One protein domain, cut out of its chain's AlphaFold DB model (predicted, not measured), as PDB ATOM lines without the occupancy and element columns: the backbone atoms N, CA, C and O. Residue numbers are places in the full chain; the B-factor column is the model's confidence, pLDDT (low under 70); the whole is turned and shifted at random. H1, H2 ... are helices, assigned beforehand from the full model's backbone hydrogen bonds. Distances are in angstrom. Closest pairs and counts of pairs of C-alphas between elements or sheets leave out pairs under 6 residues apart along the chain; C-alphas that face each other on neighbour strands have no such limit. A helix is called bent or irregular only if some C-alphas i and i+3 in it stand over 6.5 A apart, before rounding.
ATOM      1  N   ASP A   2      32.753  99.556  35.463       93.81
ATOM      2  CA  ASP A   2      31.653  98.802  34.834       93.81
ATOM      3  C   ASP A   2      30.807  97.970  35.796       93.81
ATOM      4  O   ASP A   2      29.590  98.081  35.781       93.81
ATOM      5  N   ALA A   3      31.438  97.190  36.679       92.88
ATOM      6  CA  ALA A   3      30.715  96.406  37.681       92.88
ATOM      7  C   ALA A   3      29.919  97.293  38.656       92.88
ATOM      8  O   ALA A   3      28.784  96.977  38.989       92.88
ATOM      9  N   ALA A   4      30.489  98.425  39.080       95.06
ATOM     10  CA  ALA A   4      29.802  99.377  39.948       95.06
ATOM     11  C   ALA A   4      28.640 100.061  39.218       95.06
ATOM     12  O   ALA A   4      27.554 100.167  39.775       95.06
ATOM     13  N   THR A   5      28.848 100.471  37.963       95.94
ATOM     14  CA  THR A   5      27.786 101.024  37.113       95.94
ATOM     15  C   THR A   5      26.656 100.025  36.916       95.94
ATOM     16  O   THR A   5      25.503 100.402  37.069       95.94
ATOM     17  N   LEU A   6      26.987  98.760  36.640       94.75
ATOM     18  CA  LEU A   6      26.009  97.695  36.477       94.75
ATOM     19  C   LEU A   6      25.200  97.499  37.762       94.75
ATOM     20  O   LEU A   6      23.979  97.486  37.698       94.75
ATOM     21  N   VAL A   7      25.852  97.413  38.927       94.56
ATOM     22  CA  VAL A   7      25.157  97.298  40.221       94.56
ATOM     23  C   VAL A   7      24.218  98.484  40.447       94.56
ATOM     24  O   VAL A   7      23.037  98.265  40.671       94.56
ATOM     25  N   MET A   8      24.714  99.717  40.307       95.25
ATOM     26  CA  MET A   8      23.938 100.943  40.547       95.25
ATOM     27  C   MET A   8      22.736 101.123  39.612       95.25
ATOM     28  O   MET A   8      21.809 101.842  39.960       95.25
ATOM     29  N   SER A   9      22.779 100.559  38.403       95.44
ATOM     30  CA  SER A   9      21.697 100.711  37.427       95.44
ATOM     31  C   SER A   9      20.730  99.532  37.411       95.44
ATOM     32  O   SER A   9      19.588  99.691  36.987       95.44
ATOM     33  N   THR A  10      21.176  98.335  37.807       95.38
ATOM     34  CA  THR A  10      20.384  97.106  37.648       95.38
ATOM     35  C   THR A  10      19.922  96.486  38.949       95.38
ATOM     36  O   THR A  10      18.847  95.895  38.925       95.38
ATOM     37  N   VAL A  11      20.693  96.550  40.035       94.25
ATOM     38  CA  VAL A  11      20.436  95.756  41.244       94.25
ATOM     39  C   VAL A  11      19.557  96.538  42.214       94.25
ATOM     40  O   VAL A  11      19.925  97.617  42.653       94.25
ATOM     41  N   ASP A  12      18.430  95.944  42.601       90.38
ATOM     42  CA  ASP A  12      17.513  96.493  43.604       90.38
ATOM     43  C   ASP A  12      17.956  96.070  45.018       90.38
ATOM     44  O   ASP A  12      17.384  95.171  45.652       90.38
ATOM     45  N   ASP A  13      19.057  96.665  45.483       83.25
ATOM     46  CA  ASP A  13      19.613  96.471  46.824       83.25
ATOM     47  C   ASP A  13      19.937  97.830  47.459       83.25
ATOM     48  O   ASP A  13      20.344  98.782  46.804       83.25
ATOM     49  N   HIS A  28      36.172 110.975  38.625       97.38
ATOM     50  CA  HIS A  28      37.184 112.026  38.807       97.38
ATOM     51  C   HIS A  28      38.521 111.658  38.159       97.38
ATOM     52  O   HIS A  28      39.083 112.466  37.434       97.38
ATOM     53  N   LEU A  29      38.983 110.416  38.325       97.56
ATOM     54  CA  LEU A  29      40.191 109.950  37.642       97.56
ATOM     55  C   LEU A  29      40.068 110.076  36.116       97.56
ATOM     56  O   LEU A  29      40.988 110.538  35.447       97.56
ATOM     57  N   VAL A  30      38.936 109.646  35.553       96.94
ATOM     58  CA  VAL A  30      38.694 109.727  34.107       96.94
ATOM     59  C   VAL A  30      38.579 111.178  33.642       96.94
ATOM     60  O   VAL A  30      39.035 111.495  32.545       96.94
ATOM     61  N   GLU A  31      38.024 112.057  34.480       96.25
ATOM     62  CA  GLU A  31      38.035 113.503  34.272       96.25
ATOM     63  C   GLU A  31      39.460 114.013  34.117       96.25
ATOM     64  O   GLU A  31      39.805 114.503  33.043       96.25
ATOM     65  N   ASP A  32      40.302 113.802  35.122       97.62
ATOM     66  CA  ASP A  32      41.678 114.293  35.141       97.62
ATOM     67  C   ASP A  32      42.496 113.766  33.950       97.62
ATOM     68  O   ASP A  32      43.237 114.518  33.315       97.62
ATOM     69  N   LEU A  33      42.314 112.491  33.583       96.75
ATOM     70  CA  LEU A  33      42.955 111.901  32.404       96.75
ATOM     71  C   LEU A  33      42.469 112.537  31.099       96.75
ATOM     72  O   LEU A  33      43.280 112.807  30.214       96.75
ATOM     73  N   ALA A  34      41.163 112.777  30.970       96.56
ATOM     74  CA  ALA A  34      40.606 113.423  29.789       96.56
ATOM     75  C   ALA A  34      41.145 114.850  29.629       96.56
ATOM     76  O   ALA A  34      41.471 115.237  28.508       96.56
ATOM     77  N   TRP A  35      41.297 115.597  30.729       96.94
ATOM     78  CA  TRP A  35      41.925 116.920  30.719       96.94
ATOM     79  C   TRP A  35      43.401 116.849  30.337       96.94
ATOM     80  O   TRP A  35      43.835 117.577  29.447       96.94
ATOM     81  N   TYR A  36      44.168 115.955  30.964       97.56
ATOM     82  CA  TYR A  36      45.608 115.839  30.733       97.56
ATOM     83  C   TYR A  36      45.951 115.452  29.286       97.56
ATOM     84  O   TYR A  36      46.833 116.053  28.677       97.56
ATOM     85  N   PHE A  37      45.239 114.473  28.720       96.69
ATOM     86  CA  PHE A  37      45.462 114.001  27.348       96.69
ATOM     87  C   PHE A  37      44.610 114.725  26.296       96.69
ATOM     88  O   PHE A  37      44.704 114.409  25.112       96.69
ATOM     89  N   ASN A  38      43.788 115.698  26.707       96.38
ATOM     90  CA  ASN A  38      42.869 116.435  25.840       96.38
ATOM     91  C   ASN A  38      41.925 115.518  25.025       96.38
ATOM     92  O   ASN A  38      41.716 115.705  23.823       96.38
ATOM     93  N   TYR A  39      41.364 114.495  25.677       96.44
ATOM     94  CA  TYR A  39      40.426 113.563  25.049       96.44
ATOM     95  C   TYR A  39      39.059 114.202  24.806       96.44
ATOM     96  O   TYR A  39      38.523 114.932  25.642       96.44
ATOM     97  N   ARG A  40      38.438 113.860  23.673       92.62
ATOM     98  CA  ARG A  40      37.074 114.309  23.357       92.62
ATOM     99  C   ARG A  40      36.053 113.439  24.069       92.62
ATOM    100  O   ARG A  40      36.219 112.229  24.150       92.62
ATOM    101  N   ARG A  41      34.962 114.032  24.548       90.81
ATOM    102  CA  ARG A  41      33.857 113.274  25.146       90.81
ATOM    103  C   ARG A  41      32.758 113.041  24.134       90.81
ATOM    104  O   ARG A  41      32.400 113.942  23.384       90.81
ATOM    105  N   PHE A  42      32.237 111.824  24.155       92.56
ATOM    106  CA  PHE A  42      31.072 111.420  23.388       92.56
ATOM    107  C   PHE A  42      30.109 110.768  24.370       92.56
ATOM    108  O   PHE A  42      30.544 109.943  25.176       92.56
ATOM    109  N   ASP A  43      28.832 111.137  24.305       89.50
ATOM    110  CA  ASP A  43      27.786 110.600  25.182       89.50
ATOM    111  C   ASP A  43      27.310 109.216  24.707       89.50
ATOM    112  O   ASP A  43      26.120 108.948  24.569       89.50
ATOM    113  N   ASP A  44      28.262 108.320  24.468       91.12
ATOM    114  CA  ASP A  44      28.039 106.958  23.991       91.12
ATOM    115  C   ASP A  44      28.539 105.961  25.053       91.12
ATOM    116  O   ASP A  44      29.683 106.082  25.508       91.12
ATOM    117  N   PRO A  45      27.718 104.987  25.493       92.06
ATOM    118  CA  PRO A  45      28.167 103.949  26.414       92.06
ATOM    119  C   PRO A  45      29.187 102.973  25.800       92.06
ATOM    120  O   PRO A  45      29.839 102.253  26.563       92.06
ATOM    121  N   ILE A  46      29.341 102.933  24.469       93.25
ATOM    122  CA  ILE A  46      30.253 102.037  23.727       93.25
ATOM    123  C   ILE A  46      30.043 100.571  24.152       93.25
ATOM    124  O   ILE A  46      30.984  99.818  24.399       93.25
ATOM    125  N   VAL A  47      28.778 100.202  24.347       93.69
ATOM    126  CA  VAL A  47      28.310  98.864  24.723       93.69
ATOM    127  C   VAL A  47      26.956  98.660  24.070       93.69
ATOM    128  O   VAL A  47      26.107  99.551  24.121       93.69
ATOM    129  N   GLU A  48      26.740  97.477  23.507       93.19
ATOM    130  CA  GLU A  48      25.469  97.131  22.883       93.19
ATOM    131  C   GLU A  48      24.407  96.746  23.920       93.19
ATOM    132  O   GLU A  48      24.692  96.122  24.950       93.19
ATOM    133  N   ARG A  49      23.136  97.043  23.616       94.50
ATOM    134  CA  ARG A  49      22.002  96.669  24.483       94.50
ATOM    135  C   ARG A  49      21.968  95.165  24.764       94.50
ATOM    136  O   ARG A  49      21.724  94.747  25.893       94.50
ATOM    137  N   SER A  50      22.261  94.353  23.751       94.38
ATOM    138  CA  SER A  50      22.264  92.893  23.860       94.38
ATOM    139  C   SER A  50      23.329  92.366  24.829       94.38
ATOM    140  O   SER A  50      23.105  91.353  25.491       94.38
ATOM    141  N   GLU A  51      24.477  93.037  24.956       94.00
ATOM    142  CA  GLU A  51      25.499  92.676  25.942       94.00
ATOM    143  C   GLU A  51      25.039  93.026  27.364       94.00
ATOM    144  O   GLU A  51      25.265  92.263  28.308       94.00
ATOM    145  N   PHE A  52      24.343  94.152  27.529       95.62
ATOM    146  CA  PHE A  52      23.741  94.533  28.808       95.62
ATOM    147  C   PHE A  52      22.669  93.555  29.259       95.62
ATOM    148  O   PHE A  52      22.688  93.120  30.414       95.62
ATOM    149  N   ASP A  53      21.774  93.156  28.359       95.38
ATOM    150  CA  ASP A  53      20.723  92.204  28.699       95.38
ATOM    151  C   ASP A  53      21.316  90.849  29.117       95.38
ATOM    152  O   ASP A  53      20.869  90.270  30.109       95.38
ATOM    153  N   GLN A  54      22.397  90.398  28.468       94.44
ATOM    154  CA  GLN A  54      23.152  89.213  28.897       94.44
ATOM    155  C   GLN A  54      23.765  89.377  30.296       94.44
ATOM    156  O   GLN A  54      23.702  88.458  31.116       94.44
ATOM    157  N   ALA A  55      24.364  90.532  30.598       94.19
ATOM    158  CA  ALA A  55      24.933  90.803  31.917       94.19
ATOM    159  C   ALA A  55      23.849  90.817  33.010       94.19
ATOM    160  O   ALA A  55      24.020  90.200  34.066       94.19
ATOM    161  N   ARG A  56      22.706  91.456  32.740       94.69
ATOM    162  CA  ARG A  56      21.541  91.484  33.634       94.69
ATOM    163  C   ARG A  56      20.958  90.087  33.848       94.69
ATOM    164  O   ARG A  56      20.627  89.729  34.975       94.69
ATOM    165  N   GLU A  57      20.858  89.275  32.798       93.69
ATOM    166  CA  GLU A  57      20.396  87.889  32.911       93.69
ATOM    167  C   GLU A  57      21.329  87.059  33.809       93.69
ATOM    168  O   GLU A  57      20.858  86.309  34.665       93.69
ATOM    169  N   ARG A  58      22.654  87.229  33.675       92.50
ATOM    170  CA  ARG A  58      23.640  86.579  34.557       92.50
ATOM    171  C   ARG A  58      23.469  86.995  36.021       92.50
ATOM    172  O   ARG A  58      23.573  86.138  36.894       92.50
ATOM    173  N   LEU A  59      23.167  88.267  36.295       91.94
ATOM    174  CA  LEU A  59      22.862  88.737  37.654       91.94
ATOM    175  C   LEU A  59      21.596  88.080  38.216       91.94
ATOM    176  O   LEU A  59      21.619  87.582  39.341       91.94
ATOM    177  N   GLY A  60      20.529  87.998  37.419       93.06
ATOM    178  CA  GLY A  60      19.304  87.297  37.811       93.06
ATOM    179  C   GLY A  60      19.548  85.811  38.104       93.06
ATOM    180  O   GLY A  60      19.108  85.303  39.132       93.06
ATOM    181  N   LYS A  61      20.329  85.124  37.256       93.12
ATOM    182  CA  LYS A  61      20.740  83.722  37.469       93.12
ATOM    183  C   LYS A  61      21.580  83.529  38.735       93.12
ATOM    184  O   LYS A  61      21.517  82.467  39.343       93.12
ATOM    185  N   ALA A  62      22.343  84.543  39.141       91.38
ATOM    186  CA  ALA A  62      23.109  84.539  40.386       91.38
ATOM    187  C   ALA A  62      22.261  84.864  41.634       91.38
ATOM    188  O   ALA A  62      22.788  84.837  42.744       91.38
ATOM    189  N   GLY A  63      20.963  85.150  41.476       93.62
ATOM    190  CA  GLY A  63      20.031  85.395  42.580       93.62
ATOM    191  C   GLY A  63      19.852  86.866  42.962       93.62
ATOM    192  O   GLY A  63      19.181  87.152  43.953       93.62
ATOM    193  N   TYR A  64      20.409  87.809  42.196       92.75
ATOM    194  CA  TYR A  64      20.164  89.232  42.427       92.75
ATOM    195  C   TYR A  64      18.767  89.636  41.951       92.75
ATOM    196  O   TYR A  64      18.300  89.211  40.893       92.75
ATOM    197  N   ARG A  65      18.110  90.511  42.716       93.56
ATOM    198  CA  ARG A  65      16.889  91.186  42.266       93.56
ATOM    199  C   ARG A  65      17.276  92.351  41.372       93.56
ATOM    200  O   ARG A  65      18.082  93.186  41.774       93.56
ATOM    201  N   CYS A  66      16.705  92.396  40.173       94.12
ATOM    202  CA  CYS A  66      17.016  93.430  39.198       94.12
ATOM    203  C   CYS A  66      15.796  94.285  38.854       94.12
ATOM    204  O   CYS A  66      14.692  93.758  38.709       94.12
ATOM    205  N   HIS A  67      16.021  95.577  38.615       92.44
ATOM    206  CA  HIS A  67      15.032  96.484  38.033       92.44
ATOM    207  C   HIS A  67      14.597  96.043  36.621       92.44
ATOM    208  O   HIS A  67      15.196  95.150  35.997       92.44
ATOM    209  N   GLY A  68      13.534  96.672  36.102       91.69
ATOM    210  CA  GLY A  68      13.044  96.459  34.737       91.69
ATOM    211  C   GLY A  68      14.140  96.695  33.692       91.69
ATOM    212  O   GLY A  68      14.969  97.585  33.855       91.69
ATOM    213  N   SER A  69      14.166  95.878  32.632       92.44
ATOM    214  CA  SER A  69      15.250  95.888  31.629       92.44
ATOM    215  C   SER A  69      15.429  97.264  30.966       92.44
ATOM    216  O   SER A  69      16.559  97.735  30.876       92.44
ATOM    217  N   GLU A  70      14.339  97.951  30.601       95.88
ATOM    218  CA  GLU A  70      14.416  99.282  29.978       95.88
ATOM    219  C   GLU A  70      14.955 100.367  30.914       95.88
ATOM    220  O   GLU A  70      15.845 101.125  30.530       95.88
ATOM    221  N   ASP A  71      14.440 100.450  32.140       95.31
ATOM    222  CA  ASP A  71      14.872 101.478  33.095       95.31
ATOM    223  C   ASP A  71      16.329 101.260  33.505       95.31
ATOM    224  O   ASP A  71      17.130 102.198  33.523       95.31
ATOM    225  N   ALA A  72      16.694  99.997  33.737       96.00
ATOM    226  CA  ALA A  72      18.054  99.622  34.071       96.00
ATOM    227  C   ALA A  72      19.032  99.918  32.924       96.00
ATOM    228  O   ALA A  72      20.154 100.356  33.179       96.00
ATOM    229  N   TRP A  73      18.616  99.712  31.668       97.31
ATOM    230  CA  TRP A  73      19.420 100.054  30.495       97.31
ATOM    231  C   TRP A  73      19.630 101.561  30.362       97.31
ATOM    232  O   TRP A  73      20.763 102.005  30.184       97.31
ATOM    233  N   LYS A  74      18.561 102.357  30.473       96.94
ATOM    234  CA  LYS A  74      18.655 103.822  30.379       96.94
ATOM    235  C   LYS A  74      19.618 104.381  31.417       96.94
ATOM    236  O   LYS A  74      20.475 105.200  31.087       96.94
ATOM    237  N   GLU A  75      19.508 103.908  32.656       96.69
ATOM    238  CA  GLU A  75      20.389 104.343  33.734       96.69
ATOM    239  C   GLU A  75      21.829 103.855  33.523       96.69
ATOM    240  O   GLU A  75      22.774 104.628  33.690       96.69
ATOM    241  N   PHE A  76      22.009 102.609  33.081       97.00
ATOM    242  CA  PHE A  76      23.321 102.058  32.749       97.00
ATOM    243  C   PHE A  76      24.025 102.884  31.671       97.00
ATOM    244  O   PHE A  76      25.161 103.320  31.875       97.00
ATOM    245  N   ALA A  77      23.343 103.132  30.550       97.31
ATOM    246  CA  ALA A  77      23.873 103.897  29.432       97.31
ATOM    247  C   ALA A  77      24.266 105.306  29.889       97.31
ATOM    248  O   ALA A  77      25.410 105.719  29.715       97.31
ATOM    249  N   ARG A  78      23.367 105.996  30.603       96.62
ATOM    250  CA  ARG A  78      23.606 107.340  31.151       96.62
ATOM    251  C   ARG A  78      24.828 107.401  32.070       96.62
ATOM    252  O   ARG A  78      25.593 108.365  32.025       96.62
ATOM    253  N   LEU A  79      25.001 106.412  32.946       96.62
ATOM    254  CA  LEU A  79      26.137 106.355  33.866       96.62
ATOM    255  C   LEU A  79      27.442 106.008  33.140       96.62
ATOM    256  O   LEU A  79      28.481 106.580  33.469       96.62
ATOM    257  N   ARG A  80      27.394 105.088  32.172       96.81
ATOM    258  CA  ARG A  80      28.561 104.609  31.428       96.81
ATOM    259  C   ARG A  80      29.103 105.632  30.435       96.81
ATOM    260  O   ARG A  80      30.322 105.792  30.368       96.81
ATOM    261  N   SER A  81      28.236 106.376  29.744       96.00
ATOM    262  CA  SER A  81      28.642 107.419  28.786       96.00
ATOM    263  C   SER A  81      29.591 108.458  29.395       96.00
ATOM    264  O   SER A  81      30.437 109.012  28.701       96.00
ATOM    265  N   ARG A  82      29.529 108.673  30.717       94.56
ATOM    266  CA  ARG A  82      30.403 109.618  31.435       94.56
ATOM    267  C   ARG A  82      31.886 109.263  31.375       94.56
ATOM    268  O   ARG A  82      32.716 110.159  31.479       94.56
ATOM    269  N   TYR A  83      32.217 107.979  31.253       95.56
ATOM    270  CA  TYR A  83      33.600 107.510  31.315       95.56
ATOM    271  C   TYR A  83      34.019 106.632  30.133       95.56
ATOM    272  O   TYR A  83      35.217 106.453  29.919       95.56
ATOM    273  N   ALA A  84      33.075 106.079  29.365       95.81
ATOM    274  CA  ALA A  84      33.379 105.124  28.302       95.81
ATOM    275  C   ALA A  84      34.284 105.719  27.218       95.81
ATOM    276  O   ALA A  84      35.321 105.141  26.902       95.81
ATOM    277  N   SER A  85      33.938 106.898  26.693       95.25
ATOM    278  CA  SER A  85      34.690 107.524  25.600       95.25
ATOM    279  C   SER A  85      36.158 107.838  25.953       95.25
ATOM    280  O   SER A  85      37.044 107.405  25.206       95.25
ATOM    281  N   PRO A  86      36.481 108.514  27.077       95.50
ATOM    282  CA  PRO A  86      37.878 108.747  27.447       95.50
ATOM    283  C   PRO A  86      38.664 107.457  27.722       95.50
ATOM    284  O   PRO A  86      39.825 107.351  27.332       95.50
ATOM    285  N   LEU A  87      38.041 106.452  28.352       94.94
ATOM    286  CA  LEU A  87      38.704 105.165  28.589       94.94
ATOM    287  C   LEU A  87      38.966 104.400  27.287       94.94
ATOM    288  O   LEU A  87      40.012 103.765  27.160       94.94
ATOM    289  N   ASN A  88      38.059 104.481  26.313       94.44
ATOM    290  CA  ASN A  88      38.251 103.865  25.004       94.44
ATOM    291  C   ASN A  88      39.388 104.541  24.219       94.44
ATOM    292  O   ASN A  88      40.217 103.855  23.628       94.44
ATOM    293  N   GLN A  89      39.491 105.874  24.274       95.44
ATOM    294  CA  GLN A  89      40.627 106.607  23.694       95.44
ATOM    295  C   GLN A  89      41.953 106.222  24.358       95.44
ATOM    296  O   GLN A  89      42.936 105.966  23.663       95.44
ATOM    297  N   LEU A  90      41.977 106.096  25.689       95.62
ATOM    298  CA  LEU A  90      43.160 105.620  26.404       95.62
ATOM    299  C   LEU A  90      43.555 104.201  25.968       95.62
ATOM    300  O   LEU A  90      44.734 103.936  25.745       95.62
ATOM    301  N   ALA A  91      42.583 103.299  25.815       94.75
ATOM    302  CA  ALA A  91      42.834 101.941  25.343       94.75
ATOM    303  C   ALA A  91      43.431 101.921  23.927       94.75
ATOM    304  O   ALA A  91      44.397 101.196  23.686       94.75
ATOM    305  N   GLN A  92      42.918 102.760  23.020       93.62
ATOM    306  CA  GLN A  92      43.466 102.930  21.671       93.62
ATOM    307  C   GLN A  92      44.902 103.464  21.702       93.62
ATOM    308  O   GLN A  92      45.774 102.907  21.038       93.62
ATOM    309  N   GLN A  93      45.176 104.490  22.514       94.94
ATOM    310  CA  GLN A  93      46.520 105.056  22.663       94.94
ATOM    311  C   GLN A  93      47.525 104.022  23.189       94.94
ATOM    312  O   GLN A  93      48.680 103.998  22.770       94.94
ATOM    313  N   LEU A  94      47.080 103.138  24.080       95.69
ATOM    314  CA  LEU A  94      47.885 102.051  24.636       95.69
ATOM    315  C   LEU A  94      47.928 100.800  23.742       95.69
ATOM    316  O   LEU A  94      48.528  99.803  24.137       95.69
ATOM    317  N   SER A  95      47.308 100.832  22.556       95.81
ATOM    318  CA  SER A  95      47.204  99.679  21.647       95.81
ATOM    319  C   SER A  95      46.639  98.423  22.330       95.81
ATOM    320  O   SER A  95      47.047  97.297  22.043       95.81
TER     321      SER A  95
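Overview. This is residues 2 to 13 and 28 to 95 of the 124 residues of an uncharacterized protein of Chloroflexi bacterium (UniProt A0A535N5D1). A long bent helix, H4, forms the spine of an elongated, all-helix domain, with H1 and H3 packed on its first arm, H4a, and H2 packed on its second arm, H4b, toward the other end. A long stretch with no named element, residues 38 to 48, runs back along the length from H2 to H3. The printed part has 80 residues with four named helices, in the order H1, H2, H3, H4, and no named strand. It is only just loose, close to compact, with a radius of gyration of the C-alphas of 14.1 A, and its C-alphas span 41 by 23 by 19 A.

Arrangement. H1, residues 2 to 10, touches H4a, residues 69 to 82, the first arm of the bent helix H4. They run opposite ways at a steep tilt of 38 degrees, and their closest C-alphas, those of Thr 10 and Ala 72, are 5.0 A apart. H2, residues 28 to 37, touches H4b, residues 85 to 93, the second arm of H4. These two run the same way at a steep tilt of 50 degrees, and their closest C-alphas, those of Ala 34 and Pro 86, are 5.9 A apart. H3, residues 49 to 61, touches H4a, which meets it with residues 69 to 73 alone. They run opposite ways at a steep tilt of 63 degrees, with the closest C-alphas, those of Phe 52 and Trp 73, 7.2 A apart. The helix packing is mostly crossed, with 0 of these 3 touching pairs at a shallow tilt. H1 and H3 are close but not clearly touching, with the C-alphas of Thr 10 and Arg 56 closest at 7.0 A. H4, taken whole, is the hub, touching 3 other helices. Among the pairs that stay apart are H1 and H4b, H2 and H4a, and H2 and H3. In H1, H2, H3 and H4b every O i to N i+4 pair is within hydrogen-bond range; in H4a 9 of 10 are.

Along the chain. H1 begins at C-alpha 2 (31.653, 98.802, 34.834) and is 11.7 A long. H2 is 14.3 A long and H3 18.4 A. H4, residues 69 to 93, was assigned as one helix by its hydrogen bonds but is bent: C-alphas 82 and 85 are 7.5 A apart. Its arms stand at a steep tilt of 58 degrees. H4a begins at C-alpha 69 (15.250, 95.888, 31.629) and is 20.4 A long; H4b is 12.4 A long and ends at C-alpha 93 (46.520, 105.056, 22.663).

Size, cuts and confidence. The C-alphas of Asn 38 and Gly 63, the two farthest apart, are 42.0 A apart. Residues 14 to 27 are not printed, and C-alphas 13 and 28 are 24.8 A apart across this cut. The link from H2 to H3 is long, with 11 residues, and that from H3 to H4 is short, with 7. The mean pLDDT of the printed part is 94.6, and no printed residue is under 70.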